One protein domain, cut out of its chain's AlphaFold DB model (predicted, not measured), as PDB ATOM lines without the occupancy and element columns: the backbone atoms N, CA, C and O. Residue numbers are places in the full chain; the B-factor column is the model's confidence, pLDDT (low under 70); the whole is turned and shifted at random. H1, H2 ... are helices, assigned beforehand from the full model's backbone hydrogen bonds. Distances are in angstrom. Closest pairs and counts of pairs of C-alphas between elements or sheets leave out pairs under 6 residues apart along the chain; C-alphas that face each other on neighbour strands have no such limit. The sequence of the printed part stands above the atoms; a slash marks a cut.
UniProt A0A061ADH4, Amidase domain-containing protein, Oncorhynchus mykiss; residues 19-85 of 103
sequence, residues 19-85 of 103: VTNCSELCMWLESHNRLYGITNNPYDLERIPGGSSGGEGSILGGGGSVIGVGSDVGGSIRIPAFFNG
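AT A GLANCE: This is residues 19 to 85 of the 103 residues of the protein "Amidase domain-containing protein" of Oncorhynchus mykiss (UniProt A0A061ADH4). You are looking at a rounded body with little regular structure: two short helices, H1 and H2, meet at a steep angle among long loops. Residues 40 to 47 pass on one side of H1, residues 67 to 71 on the other. The printed part has 67 residues, 14 of them in H1 and then H2, with no named strand; the class is all helix. It is compact, with a radius of gyration of the C-alphas of 10.1 A and spans of 26 by 23 by 19 A.

HOW THE PARTS SIT: Start at Val 19; residues 32 to 33 pair antiparallel with 37 to 38. H1, residues 54 to 61, and H2, residues 78 to 83, touch; their closest C-alphas, Gly 57 and Pro 80, are 4.9 A apart. They run the same way at a steep tilt of 59 degrees. In both, every O i to N i+4 pair is within hydrogen-bond range.

IN THESE COORDINATES: Find C-alpha 54 at (29.045, 4.353, -8.444); H1 runs 10.1 A to C-alpha 61. H2 runs 8.8 A to C-alpha 83 at (31.780, -0.308, -15.605).

THE WHOLE: The farthest C-alphas, Arg 34 and Val 66, are 27.3 A apart. The link H1 to H2 is long, 16 residues. The printed part has no cut, and no printed residue is under pLDDT 70.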
ATOM      1  N   VAL A  19      19.079  10.798  -3.813       93.88
ATOM      2  CA  VAL A  19      20.542  10.948  -3.790       93.88
ATOM      3  C   VAL A  19      21.137   9.548  -3.775       93.88
ATOM      4  O   VAL A  19      20.781   8.741  -2.914       93.88
ATOM      5  N   THR A  20      21.996   9.243  -4.741       95.31
ATOM      6  CA  THR A  20      22.621   7.924  -4.836       95.31
ATOM      7  C   THR A  20      23.879   7.831  -3.977       95.31
ATOM      8  O   THR A  20      24.418   8.820  -3.478       95.31
ATOM      9  N   ASN A  21      24.334   6.599  -3.764       95.56
ATOM     10  CA  ASN A  21      25.506   6.328  -2.951       95.56
ATOM     11  C   ASN A  21      26.812   6.760  -3.653       95.56
ATOM     12  O   ASN A  21      26.972   6.610  -4.865       95.56
ATOM     13  N   CYS A  22      27.778   7.240  -2.872       95.25
ATOM     14  CA  CYS A  22      29.088   7.695  -3.334       95.25
ATOM     15  C   CYS A  22      30.187   7.173  -2.396       95.25
ATOM     16  O   CYS A  22      29.933   6.883  -1.227       95.25
ATOM     17  N   SER A  23      31.419   7.055  -2.888       93.62
ATOM     18  CA  SER A  23      32.573   6.765  -2.029       93.62
ATOM     19  C   SER A  23      32.748   7.827  -0.948       93.62
ATOM     20  O   SER A  23      32.495   9.009  -1.184       93.62
ATOM     21  N   GLU A  24      33.255   7.428   0.218       93.12
ATOM     22  CA  GLU A  24      33.606   8.377   1.276       93.12
ATOM     23  C   GLU A  24      34.525   9.487   0.731       93.12
ATOM     24  O   GLU A  24      35.523   9.216   0.054       93.12
ATOM     25  N   LEU A  25      34.125  10.745   0.959       90.38
ATOM     26  CA  LEU A  25      34.786  11.957   0.446       90.38
ATOM     27  C   LEU A  25      34.965  12.011  -1.086       90.38
ATOM     28  O   LEU A  25      35.780  12.782  -1.582       90.38
ATOM     29  N   CYS A  26      34.215  11.210  -1.846       90.69
ATOM     30  CA  CYS A  26      34.361  11.054  -3.295       90.69
ATOM     31  C   CYS A  26      35.751  10.549  -3.747       90.69
ATOM     32  O   CYS A  26      36.167  10.818  -4.874       90.69
ATOM     33  N   MET A  27      36.484   9.821  -2.894       90.12
ATOM     34  CA  MET A  27      37.903   9.503  -3.146       90.12
ATOM     35  C   MET A  27      38.181   8.110  -3.719       90.12
ATOM     36  O   MET A  27      39.281   7.870  -4.215       90.12
ATOM     37  N   TRP A  28      37.212   7.196  -3.668       91.00
ATOM     38  CA  TRP A  28      37.452   5.776  -3.952       91.00
ATOM     39  C   TRP A  28      36.632   5.237  -5.128       91.00
ATOM     40  O   TRP A  28      35.655   5.860  -5.548       91.00
ATOM     41  N   LEU A  29      37.022   4.084  -5.678       92.19
ATOM     42  CA  LEU A  29      36.415   3.509  -6.890       92.19
ATOM     43  C   LEU A  29      35.308   2.497  -6.595       92.19
ATOM     44  O   LEU A  29      34.543   2.141  -7.482       92.19
ATOM     45  N   GLU A  30      35.223   2.015  -5.367       91.62
ATOM     46  CA  GLU A  30      34.262   1.000  -4.957       91.62
ATOM     47  C   GLU A  30      32.881   1.570  -4.602       91.62
ATOM     48  O   GLU A  30      31.929   0.807  -4.473       91.62
ATOM     49  N   SER A  31      32.749   2.892  -4.432       94.56
ATOM     50  CA  SER A  31      31.514   3.532  -3.947       94.56
ATOM     51  C   SER A  31      31.007   2.910  -2.652       94.56
ATOM     52  O   SER A  31      29.840   2.536  -2.516       94.56
ATOM     53  N   HIS A  32      31.947   2.820  -1.708       95.31
ATOM     54  CA  HIS A  32      31.768   2.336  -0.351       95.31
ATOM     55  C   HIS A  32      31.899   3.489   0.647       95.31
ATOM     56  O   HIS A  32      32.803   4.325   0.561       95.31
ATOM     57  N   ASN A  33      30.996   3.511   1.620       94.12
ATOM     58  CA  ASN A  33      31.120   4.320   2.823       94.12
ATOM     59  C   ASN A  33      30.434   3.612   3.997       94.12
ATOM     60  O   ASN A  33      29.665   2.666   3.823       94.12
ATOM     61  N   ARG A  34      30.686   4.101   5.212       93.88
ATOM     62  CA  ARG A  34      30.145   3.510   6.445       93.88
ATOM     63  C   ARG A  34      28.640   3.705   6.643       93.88
ATOM     64  O   ARG A  34      28.064   2.998   7.462       93.88
ATOM     65  N   LEU A  35      28.021   4.669   5.959       95.25
ATOM     66  CA  LEU A  35      26.619   5.032   6.170       95.25
ATOM     67  C   LEU A  35      25.668   4.145   5.357       95.25
ATOM     68  O   LEU A  35      24.662   3.681   5.883       95.25
ATOM     69  N   TYR A  36      26.002   3.903   4.091       94.44
ATOM     70  CA  TYR A  36      25.170   3.165   3.137       94.44
ATOM     71  C   TYR A  36      25.777   1.824   2.716       94.44
ATOM     72  O   TYR A  36      25.109   1.028   2.060       94.44
ATOM     73  N   GLY A  37      27.028   1.553   3.090       94.81
ATOM     74  CA  GLY A  37      27.746   0.369   2.643       94.81
ATOM     75  C   GLY A  37      28.241   0.508   1.205       94.81
ATOM     76  O   GLY A  37      28.534   1.611   0.729       94.81
ATOM     77  N   ILE A  38      28.434  -0.639   0.553       95.38
ATOM     78  CA  ILE A  38      29.016  -0.743  -0.788       95.38
ATOM     79  C   ILE A  38      27.919  -0.782  -1.850       95.38
ATOM     80  O   ILE A  38      26.921  -1.489  -1.714       95.38
ATOM     81  N   THR A  39      28.113  -0.011  -2.915       97.38
ATOM     82  CA  THR A  39      27.304  -0.125  -4.131       97.38
ATOM     83  C   THR A  39      27.874  -1.242  -4.997       97.38
ATOM     84  O   THR A  39      29.089  -1.325  -5.127       97.38
ATOM     85  N   ASN A  40      27.026  -2.055  -5.628       97.88
ATOM     86  CA  ASN A  40      27.454  -3.115  -6.547       97.88
ATOM     87  C   ASN A  40      27.057  -2.800  -7.994       97.88
ATOM     88  O   ASN A  40      26.164  -1.984  -8.249       97.88
ATOM     89  N   ASN A  41      27.722  -3.453  -8.943       98.06
ATOM     90  CA  ASN A  41      27.386  -3.374 -10.360       98.06
ATOM     91  C   ASN A  41      26.040  -4.087 -10.635       98.06
ATOM     92  O   ASN A  41      25.841  -5.202 -10.154       98.06
ATOM     93  N   PRO A  42      25.112  -3.491 -11.406       97.56
ATOM     94  CA  PRO A  42      23.783  -4.056 -11.636       97.56
ATOM     95  C   PRO A  42      23.794  -5.293 -12.551       97.56
ATOM     96  O   PRO A  42      22.827  -6.051 -12.543       97.56
ATOM     97  N   TYR A  43      24.864  -5.519 -13.322       97.31
ATOM     98  CA  TYR A  43      25.010  -6.699 -14.184       97.31
ATOM     99  C   TYR A  43      25.687  -7.881 -13.481       97.31
ATOM    100  O   TYR A  43      25.512  -9.020 -13.908       97.31
ATOM    101  N   ASP A  44      26.467  -7.621 -12.428       97.38
ATOM    102  CA  ASP A  44      27.169  -8.632 -11.636       97.38
ATOM    103  C   ASP A  44      27.408  -8.099 -10.214       97.38
ATOM    104  O   ASP A  44      28.274  -7.249  -9.989       97.38
ATOM    105  N   LEU A  45      26.638  -8.605  -9.247       96.94
ATOM    106  CA  LEU A  45      26.647  -8.109  -7.868       96.94
ATOM    107  C   LEU A  45      27.941  -8.425  -7.100       96.94
ATOM    108  O   LEU A  45      28.129  -7.886  -6.012       96.94
ATOM    109  N   GLU A  46      28.835  -9.256  -7.645       97.06
ATOM    110  CA  GLU A  46      30.166  -9.506  -7.073       97.06
ATOM    111  C   GLU A  46      31.207  -8.462  -7.523       97.06
ATOM    112  O   GLU A  46      32.355  -8.481  -7.071       97.06
ATOM    113  N   ARG A  47      30.829  -7.535  -8.416       97.06
ATOM    114  CA  ARG A  47      31.721  -6.507  -8.966       97.06
ATOM    115  C   ARG A  47      31.395  -5.117  -8.451       97.06
ATOM    116  O   ARG A  47      30.241  -4.745  -8.242       97.06
ATOM    117  N   ILE A  48      32.443  -4.303  -8.359       97.25
ATOM    118  CA  ILE A  48      32.292  -2.879  -8.084       97.25
ATOM    119  C   ILE A  48      31.647  -2.157  -9.281       97.25
ATOM    120  O   ILE A  48      31.925  -2.490 -10.438       97.25
ATOM    121  N   PRO A  49      30.829  -1.125  -9.032       97.31
ATOM    122  CA  PRO A  49      30.213  -0.311 -10.072       97.31
ATOM    123  C   PRO A  49      31.173   0.752 -10.614       97.31
ATOM    124  O   PRO A  49      30.810   1.461 -11.542       97.31
ATOM    125  N   GLY A  50      32.379   0.893 -10.056       97.19
ATOM    126  CA  GLY A  50      33.250   2.035 -10.328       97.19
ATOM    127  C   GLY A  50      32.833   3.252  -9.503       97.19
ATOM    128  O   GLY A  50      31.766   3.266  -8.897       97.19
ATOM    129  N   GLY A  51      33.678   4.280  -9.450       95.00
ATOM    130  CA  GLY A  51      33.463   5.383  -8.522       95.00
ATOM    131  C   GLY A  51      34.244   6.646  -8.876       95.00
ATOM    132  O   GLY A  51      35.021   6.655  -9.828       95.00
ATOM    133  N   SER A  52      34.036   7.737  -8.141       95.00
ATOM    134  CA  SER A  52      33.265   7.777  -6.884       95.00
ATOM    135  C   SER A  52      31.739   7.745  -7.022       95.00
ATOM    136  O   SER A  52      31.076   7.351  -6.062       95.00
ATOM    137  N   SER A  53      31.186   8.076  -8.194       96.31
ATOM    138  CA  SER A  53      29.733   8.144  -8.451       96.31
ATOM    139  C   SER A  53      29.115   6.787  -8.834       96.31
ATOM    140  O   SER A  53      28.336   6.682  -9.781       96.31
ATOM    141  N   GLY A  54      29.490   5.715  -8.141       96.38
ATOM    142  CA  GLY A  54      29.045   4.353  -8.444       96.38
ATOM    143  C   GLY A  54      27.559   4.116  -8.220       96.38
ATOM    144  O   GLY A  54      26.973   3.322  -8.949       96.38
ATOM    145  N   GLY A  55      26.926   4.826  -7.280       97.31
ATOM    146  CA  GLY A  55      25.472   4.812  -7.113       97.31
ATOM    147  C   GLY A  55      24.741   5.284  -8.369       97.31
ATOM    148  O   GLY A  55      23.851   4.584  -8.849       97.31
ATOM    149  N   GLU A  56      25.167   6.416  -8.941       97.56
ATOM    150  CA  GLU A  56      24.649   6.926 -10.219       97.56
ATOM    151  C   GLU A  56      24.909   5.943 -11.364       97.56
ATOM    152  O   GLU A  56      24.009   5.633 -12.143       97.56
ATOM    153  N   GLY A  57      26.128   5.402 -11.448       97.31
ATOM    154  CA  GLY A  57      26.468   4.400 -12.457       97.31
ATOM    155  C   GLY A  57      25.571   3.164 -12.388       97.31
ATOM    156  O   GLY A  57      25.049   2.714 -13.407       97.31
ATOM    157  N   SER A  58      25.357   2.647 -11.179       97.94
ATOM    158  CA  SER A  58      24.579   1.435 -10.933       97.94
ATOM    159  C   SER A  58      23.082   1.645 -11.177       97.94
ATOM    160  O   SER A  58      22.466   0.838 -11.871       97.94
ATOM    161  N   ILE A  59      22.484   2.751 -10.707       97.94
ATOM    162  CA  ILE A  59      21.050   3.011 -10.929       97.94
ATOM    163  C   ILE A  59      20.728   3.254 -12.409       97.94
ATOM    164  O   ILE A  59      19.682   2.815 -12.882       97.94
ATOM    165  N   LEU A  60      21.624   3.911 -13.154       97.75
ATOM    166  CA  LEU A  60      21.464   4.123 -14.594       97.75
ATOM    167  C   LEU A  60      21.676   2.821 -15.372       97.75
ATOM    168  O   LEU A  60      20.848   2.475 -16.212       97.75
ATOM    169  N   GLY A  61      22.736   2.067 -15.063       97.62
ATOM    170  CA  GLY A  61      22.999   0.769 -15.691       97.62
ATOM    171  C   GLY A  61      21.903  -0.263 -15.414       97.62
ATOM    172  O   GLY A  61      21.580  -1.064 -16.283       97.62
ATOM    173  N   GLY A  62      21.281  -0.208 -14.234       97.62
ATOM    174  CA  GLY A  62      20.138  -1.041 -13.857       97.62
ATOM    175  C   GLY A  62      18.780  -0.542 -14.369       97.62
ATOM    176  O   GLY A  62      17.768  -1.184 -14.103       97.62
ATOM    177  N   GLY A  63      18.728   0.597 -15.072       97.00
ATOM    178  CA  GLY A  63      17.492   1.156 -15.636       97.00
ATOM    179  C   GLY A  63      16.541   1.812 -14.625       97.00
ATOM    180  O   GLY A  63      15.374   2.037 -14.941       97.00
ATOM    181  N   GLY A  64      17.010   2.125 -13.413       96.69
ATOM    182  CA  GLY A  64      16.229   2.804 -12.373       96.69
ATOM    183  C   GLY A  64      16.132   4.325 -12.544       96.69
ATOM    184  O   GLY A  64      15.263   4.955 -11.944       96.69
ATOM    185  N   SER A  65      16.998   4.923 -13.367       96.38
ATOM    186  CA  SER A  65      16.924   6.326 -13.792       96.38
ATOM    187  C   SER A  65      17.325   6.457 -15.264       96.38
ATOM    188  O   SER A  65      17.974   5.575 -15.823       96.38
ATOM    189  N   VAL A  66      16.946   7.570 -15.894       95.12
ATOM    190  CA  VAL A  66      17.311   7.906 -17.282       95.12
ATOM    191  C   VAL A  66      18.507   8.851 -17.370       95.12
ATOM    192  O   VAL A  66      19.255   8.802 -18.343       95.12
ATOM    193  N   ILE A  67      18.686   9.718 -16.370       94.62
ATOM    194  CA  ILE A  67      19.795  10.672 -16.272       94.62
ATOM    195  C   ILE A  67      20.267  10.752 -14.820       94.62
ATOM    196  O   ILE A  67      19.470  10.586 -13.895       94.62
ATOM    197  N   GLY A  68      21.554  11.021 -14.633       94.69
ATOM    198  CA  GLY A  68      22.183  11.173 -13.326       94.69
ATOM    199  C   GLY A  68      23.097  12.388 -13.296       94.69
ATOM    200  O   GLY A  68      23.518  12.887 -14.345       94.69
ATOM    201  N   VAL A  69      23.396  12.873 -12.095       94.12
ATOM    202  CA  VAL A  69      24.335  13.978 -11.864       94.12
ATOM    203  C   VAL A  69      25.436  13.479 -10.946       94.12
ATOM    204  O   VAL A  69      25.158  12.878  -9.916       94.12
ATOM    205  N   GLY A  70      26.685  13.742 -11.314       91.88
ATOM    206  CA  GLY A  70      27.846  13.420 -10.495       91.88
ATOM    207  C   GLY A  70      28.974  14.415 -10.723       91.88
ATOM    208  O   GLY A  70      28.888  15.289 -11.589       91.88
ATOM    209  N   SER A  71      30.048  14.263  -9.955       90.12
ATOM    210  CA  SER A  71      31.281  15.034 -10.102       90.12
ATOM    211  C   SER A  71      32.382  14.164 -10.716       90.12
ATOM    212  O   SER A  71      32.371  12.940 -10.591       90.12
ATOM    213  N   ASP A  72      33.333  14.773 -11.430       91.12
ATOM    214  CA  ASP A  72      34.469  14.062 -12.032       91.12
ATOM    215  C   ASP A  72      35.738  14.907 -11.918       91.12
ATOM    216  O   ASP A  72      35.962  15.840 -12.691       91.12
ATOM    217  N   VAL A  73      36.563  14.553 -10.930       89.12
ATOM    218  CA  VAL A  73      37.920  15.090 -10.761       89.12
ATOM    219  C   VAL A  73      38.947  14.091 -11.299       89.12
ATOM    220  O   VAL A  73      39.761  14.431 -12.154       89.12
ATOM    221  N   GLY A  74      38.884  12.839 -10.833       88.88
ATOM    222  CA  GLY A  74      39.812  11.769 -11.224       88.88
ATOM    223  C   GLY A  74      39.266  10.774 -12.253       88.88
ATOM    224  O   GLY A  74      39.995   9.885 -12.680       88.88
ATOM    225  N   GLY A  75      38.006  10.903 -12.670       92.88
ATOM    226  CA  GLY A  75      37.297   9.876 -13.445       92.88
ATOM    227  C   GLY A  75      35.934   9.489 -12.883       92.88
ATOM    228  O   GLY A  75      35.330   8.551 -13.388       92.88
ATOM    229  N   SER A  76      35.439  10.191 -11.863       95.19
ATOM    230  CA  SER A  76      34.276   9.775 -11.076       95.19
ATOM    231  C   SER A  76      32.927   9.742 -11.809       95.19
ATOM    232  O   SER A  76      31.978   9.204 -11.248       95.19
ATOM    233  N   ILE A  77      32.831  10.237 -13.050       96.56
ATOM    234  CA  ILE A  77      31.703   9.966 -13.965       96.56
ATOM    235  C   ILE A  77      32.103   8.895 -14.984       96.56
ATOM    236  O   ILE A  77      31.344   7.974 -15.275       96.56
ATOM    237  N   ARG A  78      33.311   9.002 -15.541       97.06
ATOM    238  CA  ARG A  78      33.778   8.153 -16.650       97.06
ATOM    239  C   ARG A  78      34.014   6.693 -16.253       97.06
ATOM    240  O   ARG A  78      33.707   5.799 -17.034       97.06
ATOM    241  N   ILE A  79      34.543   6.446 -15.058       97.62
ATOM    242  CA  ILE A  79      34.810   5.100 -14.535       97.62
ATOM    243  C   ILE A  79      33.501   4.343 -14.282       97.62
ATOM    244  O   ILE A  79      33.344   3.266 -14.862       97.62
ATOM    245  N   PRO A  80      32.532   4.877 -13.507       97.25
ATOM    246  CA  PRO A  80      31.254   4.195 -13.354       97.25
ATOM    247  C   PRO A  80      30.482   4.088 -14.672       97.25
ATOM    248  O   PRO A  80      29.801   3.089 -14.891       97.25
ATOM    249  N   ALA A  81      30.636   5.035 -15.603       97.75
ATOM    250  CA  ALA A  81      30.042   4.893 -16.929       97.75
ATOM    251  C   ALA A  81      30.575   3.661 -17.683       97.75
ATOM    252  O   ALA A  81      29.794   2.850 -18.181       97.75
ATOM    253  N   PHE A  82      31.898   3.477 -17.694       97.50
ATOM    254  CA  PHE A  82      32.534   2.320 -18.322       97.50
ATOM    255  C   PHE A  82      32.119   0.995 -17.665       97.50
ATOM    256  O   PHE A  82      31.820   0.033 -18.367       97.50
ATOM    257  N   PHE A  83      32.059   0.939 -16.331       97.75
ATOM    258  CA  PHE A  83      31.780  -0.308 -15.605       97.75
ATOM    259  C   PHE A  83      30.314  -0.740 -15.713       97.75
ATOM    260  O   PHE A  83      30.032  -1.936 -15.734       97.75
ATOM    261  N   ASN A  84      29.385   0.214 -15.801       97.94
ATOM    262  CA  ASN A  84      27.947  -0.056 -15.882       97.94
ATOM    263  C   ASN A  84      27.393   0.088 -17.312       97.94
ATOM    264  O   ASN A  84      26.182   0.166 -17.495       97.94
ATOM    265  N   GLY A  85      28.251   0.144 -18.339       96.81
ATOM    266  CA  GLY A  85      27.814   0.135 -19.740       96.81
ATOM    267  C   GLY A  85      26.914   1.311 -20.140       96.81
ATOM    268  O   GLY A  85      26.066   1.159 -21.016       96.81
TER     269      GLY A  85